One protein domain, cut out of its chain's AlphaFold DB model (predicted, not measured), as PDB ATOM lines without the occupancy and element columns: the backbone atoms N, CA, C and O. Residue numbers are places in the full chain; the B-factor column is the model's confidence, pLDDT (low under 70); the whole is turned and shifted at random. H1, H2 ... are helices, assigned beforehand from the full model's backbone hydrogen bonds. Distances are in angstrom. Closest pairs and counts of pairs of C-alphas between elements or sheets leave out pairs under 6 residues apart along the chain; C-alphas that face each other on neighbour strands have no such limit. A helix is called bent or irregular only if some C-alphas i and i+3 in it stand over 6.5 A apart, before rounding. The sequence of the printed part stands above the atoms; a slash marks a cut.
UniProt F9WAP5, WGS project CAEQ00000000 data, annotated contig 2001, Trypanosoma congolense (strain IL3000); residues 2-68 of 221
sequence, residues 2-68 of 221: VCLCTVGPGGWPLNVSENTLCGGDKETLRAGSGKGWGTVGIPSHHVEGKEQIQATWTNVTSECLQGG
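Overview. This is residues 2 to 68 of the 221 residues of an uncharacterized protein of Trypanosoma congolense (strain IL3000) (UniProt F9WAP5). What shape is this? It has little regular structure: the short H1 packs on the longer helix H2, and residues 6 to 49 wind between them. Residues 41 to 46 and 63 to 68 stick out at opposite ends. What is printed? There are 67 residues, 20 in named helices, under half; the class is all helix, the whole compact, radius of gyration of the C-alphas 11.8 A, spans 44 by 22 by 15 A.

Arrangement. Where do the helices meet? H1, residues 2 to 5, touches H2, residues 50 to 65; the closest C-alphas, of Val 2 and Thr 56, are 6.3 A apart. And their backbones? H2 has 9 of 12 O i to N i+4 pairs within hydrogen-bond range; H1 is too short for one.

Along the chain. Where is H1? It begins at C-alpha 2 (5.084, 0.504, 30.701). How does H2 run? It spans 20.2 A to C-alpha 65 (3.426, -6.795, 21.669), with a kink of 30 degrees near residue 57. It is only just irregular: C-alphas 59 and 62 are 6.6 A apart.

Size, cuts and confidence. Any cut? The printed part has no cut; the link H1 to H2, 44 residues, is long. Where is pLDDT under 70? At residues 18, 38 to 47 and 67 to 68.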
ATOM      1  N   VAL A   2       4.039   0.265  29.676       93.31
ATOM      2  CA  VAL A   2       5.084   0.504  30.701       93.31
ATOM      3  C   VAL A   2       4.556   1.233  31.945       93.31
ATOM      4  O   VAL A   2       4.653   0.689  33.037       93.31
ATOM      5  N   CYS A   3       3.902   2.391  31.800       91.38
ATOM      6  CA  CYS A   3       3.369   3.132  32.954       91.38
ATOM      7  C   CYS A   3       2.272   2.390  33.742       91.38
ATOM      8  O   CYS A   3       2.060   2.710  34.901       91.38
ATOM      9  N   LEU A   4       1.567   1.435  33.120       93.06
ATOM     10  CA  LEU A   4       0.500   0.640  33.751       93.06
ATOM     11  C   LEU A   4       1.037  -0.588  34.489       93.06
ATOM     12  O   LEU A   4       0.360  -1.123  35.355       93.06
ATOM     13  N   CYS A   5       2.221  -1.058  34.100       94.25
ATOM     14  CA  CYS A   5       2.730  -2.364  34.505       94.25
ATOM     15  C   CYS A   5       4.076  -2.288  35.229       94.25
ATOM     16  O   CYS A   5       4.592  -3.311  35.662       94.25
ATOM     17  N   THR A   6       4.647  -1.089  35.363       93.75
ATOM     18  CA  THR A   6       5.870  -0.882  36.137       93.75
ATOM     19  C   THR A   6       5.502  -0.549  37.571       93.75
ATOM     20  O   THR A   6       4.654   0.311  37.819       93.75
ATOM     21  N   VAL A   7       6.179  -1.193  38.516       92.81
ATOM     22  CA  VAL A   7       6.025  -0.893  39.940       92.81
ATOM     23  C   VAL A   7       6.562   0.492  40.275       92.81
ATOM     24  O   VAL A   7       7.606   0.913  39.767       92.81
ATOM     25  N   GLY A   8       5.823   1.204  41.112       90.12
ATOM     26  CA  GLY A   8       6.158   2.534  41.576       90.12
ATOM     27  C   GLY A   8       7.068   2.559  42.804       90.12
ATOM     28  O   GLY A   8       7.598   1.519  43.212       90.12
ATOM     29  N   PRO A   9       7.268   3.738  43.419       87.12
ATOM     30  CA  PRO A   9       8.226   3.905  44.505       87.12
ATOM     31  C   PRO A   9       7.911   2.971  45.679       87.12
ATOM     32  O   PRO A   9       6.745   2.750  46.016       87.12
ATOM     33  N   GLY A  10       8.942   2.397  46.301       87.31
ATOM     34  CA  GLY A  10       8.756   1.385  47.344       87.31
ATOM     35  C   GLY A  10       8.429  -0.013  46.810       87.31
ATOM     36  O   GLY A  10       8.211  -0.912  47.618       87.31
ATOM     37  N   GLY A  11       8.363  -0.212  45.487       89.00
ATOM     38  CA  GLY A  11       7.886  -1.449  44.862       89.00
ATOM     39  C   GLY A  11       6.355  -1.573  44.832       89.00
ATOM     40  O   GLY A  11       5.831  -2.680  44.712       89.00
ATOM     41  N   TRP A  12       5.618  -0.468  44.982       90.12
ATOM     42  CA  TRP A  12       4.149  -0.467  44.970       90.12
ATOM     43  C   TRP A  12       3.587  -0.813  43.577       90.12
ATOM     44  O   TRP A  12       4.165  -0.384  42.582       90.12
ATOM     45  N   PRO A  13       2.473  -1.560  43.442       90.19
ATOM     46  CA  PRO A  13       1.615  -2.129  44.489       90.19
ATOM     47  C   PRO A  13       2.079  -3.483  45.047       90.19
ATOM     48  O   PRO A  13       1.471  -4.000  45.985       90.19
ATOM     49  N   LEU A  14       3.151  -4.063  44.506       92.31
ATOM     50  CA  LEU A  14       3.601  -5.422  44.842       92.31
ATOM     51  C   LEU A  14       4.294  -5.535  46.204       92.31
ATOM     52  O   LEU A  14       4.551  -6.630  46.697       92.31
ATOM     53  N   ASN A  15       4.626  -4.410  46.831       86.62
ATOM     54  CA  ASN A  15       5.174  -4.385  48.183       86.62
ATOM     55  C   ASN A  15       4.109  -4.545  49.281       86.62
ATOM     56  O   ASN A  15       4.458  -4.896  50.404       86.62
ATOM     57  N   VAL A  16       2.839  -4.270  48.971       82.31
ATOM     58  CA  VAL A  16       1.719  -4.280  49.929       82.31
ATOM     59  C   VAL A  16       0.629  -5.289  49.572       82.31
ATOM     60  O   VAL A  16      -0.348  -5.405  50.306       82.31
ATOM     61  N   SER A  17       0.764  -5.997  48.453       74.00
ATOM     62  CA  SER A  17      -0.173  -7.036  48.030       74.00
ATOM     63  C   SER A  17       0.586  -8.265  47.537       74.00
ATOM     64  O   SER A  17       1.650  -8.124  46.941       74.00
ATOM     65  N   GLU A  18       0.025  -9.456  47.757       62.97
ATOM     66  CA  GLU A  18       0.530 -10.717  47.180       62.97
ATOM     67  C   GLU A  18       0.042 -10.945  45.736       62.97
ATOM     68  O   GLU A  18       0.168 -12.034  45.183       62.97
ATOM     69  N   ASN A  19      -0.533  -9.917  45.110       81.44
ATOM     70  CA  ASN A  19      -1.085  -9.994  43.764       81.44
ATOM     71  C   ASN A  19      -0.003  -9.784  42.694       81.44
ATOM     72  O   ASN A  19       1.106  -9.347  42.980       81.44
ATOM     73  N   THR A  20      -0.350 -10.040  41.434       92.62
ATOM     74  CA  THR A  20       0.470  -9.690  40.262       92.62
ATOM     75  C   THR A  20       0.109  -8.308  39.714       92.62
ATOM     76  O   THR A  20      -1.056  -7.910  39.776       92.62
ATOM     77  N   LEU A  21       1.055  -7.621  39.072       92.81
ATOM     78  CA  LEU A  21       0.809  -6.402  38.296       92.81
ATOM     79  C   LEU A  21       0.947  -6.723  36.804       92.81
ATOM     80  O   LEU A  21       2.016  -7.116  36.348       92.81
ATOM     81  N   CYS A  22      -0.141  -6.576  36.041       93.12
ATOM     82  CA  CYS A  22      -0.205  -6.996  34.633       93.12
ATOM     83  C   CYS A  22       0.260  -8.451  34.400       93.12
ATOM     84  O   CYS A  22       0.903  -8.740  33.395       93.12
ATOM     85  N   GLY A  23      -0.023  -9.350  35.349       92.69
ATOM     86  CA  GLY A  23       0.412 -10.751  35.312       92.69
ATOM     87  C   GLY A  23       1.848 -11.004  35.790       92.69
ATOM     88  O   GLY A  23       2.195 -12.153  36.028       92.69
ATOM     89  N   GLY A  24       2.663  -9.962  35.995       93.56
ATOM     90  CA  GLY A  24       4.014 -10.085  36.545       93.56
ATOM     91  C   GLY A  24       4.029 -10.077  38.075       93.56
ATOM     92  O   GLY A  24       3.384  -9.236  38.709       93.56
ATOM     93  N   ASP A  25       4.783 -10.996  38.673       94.19
ATOM     94  CA  ASP A  25       5.016 -11.048  40.118       94.19
ATOM     95  C   ASP A  25       6.150 -10.104  40.580       94.19
ATOM     96  O   ASP A  25       6.761  -9.352  39.807       94.19
ATOM     97  N   LYS A  26       6.427 -10.129  41.889       92.94
ATOM     98  CA  LYS A  26       7.412  -9.263  42.550       92.94
ATOM     99  C   LYS A  26       8.837  -9.471  42.030       92.94
ATOM    100  O   LYS A  26       9.621  -8.518  41.988       92.94
ATOM    101  N   GLU A  27       9.185 -10.693  41.658       93.25
ATOM    102  CA  GLU A  27      10.523 -11.072  41.204       93.25
ATOM    103  C   GLU A  27      10.707 -10.697  39.734       93.25
ATOM    104  O   GLU A  27      11.675 -10.013  39.383       93.25
ATOM    105  N   THR A  28       9.714 -11.037  38.914       94.62
ATOM    106  CA  THR A  28       9.612 -10.726  37.487       94.62
ATOM    107  C   THR A  28       9.708  -9.231  37.232       94.62
ATOM    108  O   THR A  28      10.401  -8.812  36.304       94.62
ATOM    109  N   LEU A  29       9.063  -8.413  38.070       94.31
ATOM    110  CA  LEU A  29       9.052  -6.951  37.949       94.31
ATOM    111  C   LEU A  29      10.095  -6.243  38.823       94.31
ATOM    112  O   LEU A  29      10.103  -5.014  38.900       94.31
ATOM    113  N   ARG A  30      11.003  -6.996  39.462       93.31
ATOM    114  CA  ARG A  30      12.101  -6.466  40.297       93.31
ATOM    115  C   ARG A  30      11.630  -5.529  41.420       93.31
ATOM    116  O   ARG A  30      12.334  -4.589  41.784       93.31
ATOM    117  N   ALA A  31      10.469  -5.805  42.011       90.38
ATOM    118  CA  ALA A  31       9.903  -5.040  43.126       90.38
ATOM    119  C   ALA A  31      10.552  -5.345  44.491       90.38
ATOM    120  O   ALA A  31      10.354  -4.600  45.449       90.38
ATOM    121  N   GLY A  32      11.342  -6.420  44.603       86.12
ATOM    122  CA  GLY A  32      12.016  -6.824  45.847       86.12
ATOM    123  C   GLY A  32      12.973  -5.792  46.445       86.12
ATOM    124  O   GLY A  32      13.137  -5.754  47.659       86.12
ATOM    125  N   SER A  33      13.559  -4.927  45.617       82.38
ATOM    126  CA  SER A  33      14.520  -3.910  46.054       82.38
ATOM    127  C   SER A  33      13.876  -2.675  46.693       82.38
ATOM    128  O   SER A  33      14.599  -1.790  47.143       82.38
ATOM    129  N   GLY A  34      12.541  -2.575  46.703       83.62
ATOM    130  CA  GLY A  34      11.833  -1.377  47.168       83.62
ATOM    131  C   GLY A  34      11.994  -0.162  46.244       83.62
ATOM    132  O   GLY A  34      11.577   0.939  46.597       83.62
ATOM    133  N   LYS A  35      12.582  -0.339  45.057       87.38
ATOM    134  CA  LYS A  35      12.727   0.696  44.023       87.38
ATOM    135  C   LYS A  35      11.553   0.656  43.046       87.38
ATOM    136  O   LYS A  35      10.848  -0.350  42.964       87.38
ATOM    137  N   GLY A  36      11.350   1.729  42.289       85.69
ATOM    138  CA  GLY A  36      10.331   1.763  41.246       85.69
ATOM    139  C   GLY A  36      10.137   3.129  40.601       85.69
ATOM    140  O   GLY A  36      10.661   4.149  41.040       85.69
ATOM    141  N   TRP A  37       9.383   3.142  39.507       83.31
ATOM    142  CA  TRP A  37       9.206   4.332  38.683       83.31
ATOM    143  C   TRP A  37       8.304   5.369  39.368       83.31
ATOM    144  O   TRP A  37       7.290   5.031  39.964       83.31
ATOM    145  N   GLY A  38       8.619   6.653  39.249       69.62
ATOM    146  CA  GLY A  38       7.729   7.705  39.728       69.62
ATOM    147  C   GLY A  38       8.441   9.036  39.890       69.62
ATOM    148  O   GLY A  38       9.668   9.103  39.956       69.62
ATOM    149  N   THR A  39       7.661  10.110  39.961       59.94
ATOM    150  CA  THR A  39       8.180  11.437  40.297       59.94
ATOM    151  C   THR A  39       8.276  11.542  41.813       59.94
ATOM    152  O   THR A  39       7.255  11.608  42.499       59.94
ATOM    153  N   VAL A  40       9.494  11.541  42.351       52.81
ATOM    154  CA  VAL A  40       9.720  11.763  43.781       52.81
ATOM    155  C   VAL A  40       9.795  13.269  44.026       52.81
ATOM    156  O   VAL A  40      10.770  13.919  43.672       52.81
ATOM    157  N   GLY A  41       8.761  13.834  44.653       49.31
ATOM    158  CA  GLY A  41       8.761  15.201  45.191       49.31
ATOM    159  C   GLY A  41       9.581  15.350  46.482       49.31
ATOM    160  O   GLY A  41       9.225  16.158  47.332       49.31
ATOM    161  N   ILE A  42      10.633  14.544  46.665       44.81
ATOM    162  CA  ILE A  42      11.509  14.565  47.841       44.81
ATOM    163  C   ILE A  42      12.955  14.759  47.351       44.81
ATOM    164  O   ILE A  42      13.389  13.983  46.498       44.81
ATOM    165  N   PRO A  43      13.716  15.750  47.860       41.84
ATOM    166  CA  PRO A  43      14.972  16.228  47.256       41.84
ATOM    167  C   PRO A  43      16.165  15.256  47.293       41.84
ATOM    168  O   PRO A  43      17.283  15.661  46.995       41.84
ATOM    169  N   SER A  44      15.971  14.002  47.701       43.84
ATOM    170  CA  SER A  44      17.059  13.112  48.122       43.84
ATOM    171  C   SER A  44      16.979  11.680  47.593       43.84
ATOM    172  O   SER A  44      17.714  10.826  48.077       43.84
ATOM    173  N   HIS A  45      16.139  11.388  46.597       46.06
ATOM    174  CA  HIS A  45      16.120  10.061  45.975       46.06
ATOM    175  C   HIS A  45      16.443  10.164  44.492       46.06
ATOM    176  O   HIS A  45      15.727  10.794  43.715       46.06
ATOM    177  N   HIS A  46      17.561   9.545  44.114       51.28
ATOM    178  CA  HIS A  46      17.931   9.318  42.728       51.28
ATOM    179  C   HIS A  46      16.766   8.664  41.968       51.28
ATOM    180  O   HIS A  46      15.926   7.983  42.556       51.28
ATOM    181  N   VAL A  47      16.704   8.872  40.649       56.25
ATOM    182  CA  VAL A  47      15.739   8.201  39.767       56.25
ATOM    183  C   VAL A  47      15.987   6.692  39.836       56.25
ATOM    184  O   VAL A  47      16.833   6.140  39.135       56.25
ATOM    185  N   GLU A  48      15.263   6.022  40.721       74.44
ATOM    186  CA  GLU A  48      15.445   4.613  41.043       74.44
ATOM    187  C   GLU A  48      14.283   3.804  40.480       74.44
ATOM    188  O   GLU A  48      13.364   3.433  41.192       74.44
ATOM    189  N   GLY A  49      14.315   3.540  39.173       85.69
ATOM    190  CA  GLY A  49      13.281   2.728  38.519       85.69
ATOM    191  C   GLY A  49      13.716   2.049  37.223       85.69
ATOM    192  O   GLY A  49      12.915   1.366  36.593       85.69
ATOM    193  N   LYS A  50      14.973   2.236  36.790       90.81
ATOM    194  CA  LYS A  50      15.462   1.737  35.494       90.81
ATOM    195  C   LYS A  50      15.318   0.221  35.373       90.81
ATOM    196  O   LYS A  50      14.853  -0.257  34.345       90.81
ATOM    197  N   GLU A  51      15.695  -0.518  36.413       92.94
ATOM    198  CA  GLU A  51      15.602  -1.980  36.425       92.94
ATOM    199  C   GLU A  51      14.150  -2.454  36.336       92.94
ATOM    200  O   GLU A  51      13.857  -3.384  35.594       92.94
ATOM    201  N   GLN A  52      13.233  -1.780  37.029       94.06
ATOM    202  CA  GLN A  52      11.805  -2.096  37.041       94.06
ATOM    203  C   GLN A  52      11.162  -1.774  35.686       94.06
ATOM    204  O   GLN A  52      10.388  -2.575  35.162       94.06
ATOM    205  N   ILE A  53      11.517  -0.636  35.077       94.19
ATOM    206  CA  ILE A  53      11.073  -0.260  33.725       94.19
ATOM    207  C   ILE A  53      11.587  -1.277  32.703       94.19
ATOM    208  O   ILE A  53      10.821  -1.735  31.856       94.19
ATOM    209  N   GLN A  54      12.864  -1.657  32.787       95.62
ATOM    210  CA  GLN A  54      13.463  -2.635  31.880       95.62
ATOM    211  C   GLN A  54      12.822  -4.015  32.049       95.62
ATOM    212  O   GLN A  54      12.463  -4.639  31.055       95.62
ATOM    213  N   ALA A  55      12.611  -4.463  33.286       95.69
ATOM    214  CA  ALA A  55      11.924  -5.714  33.579       95.69
ATOM    215  C   ALA A  55      10.487  -5.713  33.034       95.69
ATOM    216  O   ALA A  55      10.081  -6.653  32.359       95.69
ATOM    217  N   THR A  56       9.747  -4.619  33.229       95.88
ATOM    218  CA  THR A  56       8.393  -4.453  32.676       95.88
ATOM    219  C   THR A  56       8.394  -4.464  31.150       95.88
ATOM    220  O   THR A  56       7.497  -5.028  30.517       95.88
ATOM    221  N   TRP A  57       9.387  -3.825  30.527       95.75
ATOM    222  CA  TRP A  57       9.512  -3.820  29.077       95.75
ATOM    223  C   TRP A  57       9.759  -5.228  28.538       95.75
ATOM    224  O   TRP A  57       9.043  -5.664  27.640       95.75
ATOM    225  N   THR A  58      10.739  -5.939  29.089       95.38
ATOM    226  CA  THR A  58      11.145  -7.264  28.612       95.38
ATOM    227  C   THR A  58      10.098  -8.334  28.911       95.38
ATOM    228  O   THR A  58       9.730  -9.058  27.993       95.38
ATOM    229  N   ASN A  59       9.584  -8.392  30.141       94.94
ATOM    230  CA  ASN A  59       8.802  -9.537  30.628       94.94
ATOM    231  C   ASN A  59       7.282  -9.354  30.511       94.94
ATOM    232  O   ASN A  59       6.536 -10.277  30.784       94.94
ATOM    233  N   VAL A  60       6.802  -8.150  30.181       93.69
ATOM    234  CA  VAL A  60       5.356  -7.881  30.068       93.69
ATOM    235  C   VAL A  60       5.043  -7.186  28.754       93.69
ATOM    236  O   VAL A  60       4.257  -7.669  27.943       93.69
ATOM    237  N   THR A  61       5.660  -6.027  28.516       93.81
ATOM    238  CA  THR A  61       5.285  -5.183  27.374       93.81
ATOM    239  C   THR A  61       5.682  -5.830  26.050       93.81
ATOM    240  O   THR A  61       4.870  -5.881  25.133       93.81
ATOM    241  N   SER A  62       6.909  -6.341  25.944       91.94
ATOM    242  CA  SER A  62       7.420  -6.952  24.712       91.94
ATOM    243  C   SER A  62       6.683  -8.244  24.381       91.94
ATOM    244  O   SER A  62       6.312  -8.434  23.230       91.94
ATOM    245  N   GLU A  63       6.414  -9.091  25.376       88.88
ATOM    246  CA  GLU A  63       5.657 -10.337  25.189       88.88
ATOM    247  C   GLU A  63       4.237 -10.063  24.686       88.88
ATOM    248  O   GLU A  63       3.798 -10.658  23.704       88.88
ATOM    249  N   CYS A  64       3.546  -9.083  25.275       86.88
ATOM    250  CA  CYS A  64       2.219  -8.684  24.815       86.88
ATOM    251  C   CYS A  64       2.230  -8.112  23.386       86.88
ATOM    252  O   CYS A  64       1.270  -8.298  22.639       86.88
ATOM    253  N   LEU A  65       3.295  -7.401  22.998       85.25
ATOM    254  CA  LEU A  65       3.426  -6.795  21.669       85.25
ATOM    255  C   LEU A  65       3.885  -7.780  20.587       85.25
ATOM    256  O   LEU A  65       3.688  -7.500  19.406       85.25
ATOM    257  N   GLN A  66       4.477  -8.919  20.957       82.00
ATOM    258  CA  GLN A  66       4.883  -9.954  19.997       82.00
ATOM    259  C   GLN A  66       3.685 -10.640  19.318       82.00
ATOM    260  O   GLN A  66       3.864 -11.259  18.272       82.00
ATOM    261  N   GLY A  67       2.471 -10.436  19.842       64.62
ATOM    262  CA  GLY A  67       1.218 -10.870  19.233       64.62
ATOM    263  C   GLY A  67       0.952 -12.365  19.421       64.62
ATOM    264  O   GLY A  67       1.844 -13.208  19.326       64.62
ATOM    265  N   GLY A  68      -0.307 -12.714  19.681       58.28
ATOM    266  CA  GLY A  68      -0.753 -14.102  19.584       58.28
ATOM    267  C   GLY A  68      -0.762 -14.562  18.123       58.28
ATOM    268  O   GLY A  68      -0.978 -13.765  17.216       58.28
TER     269      GLY A  68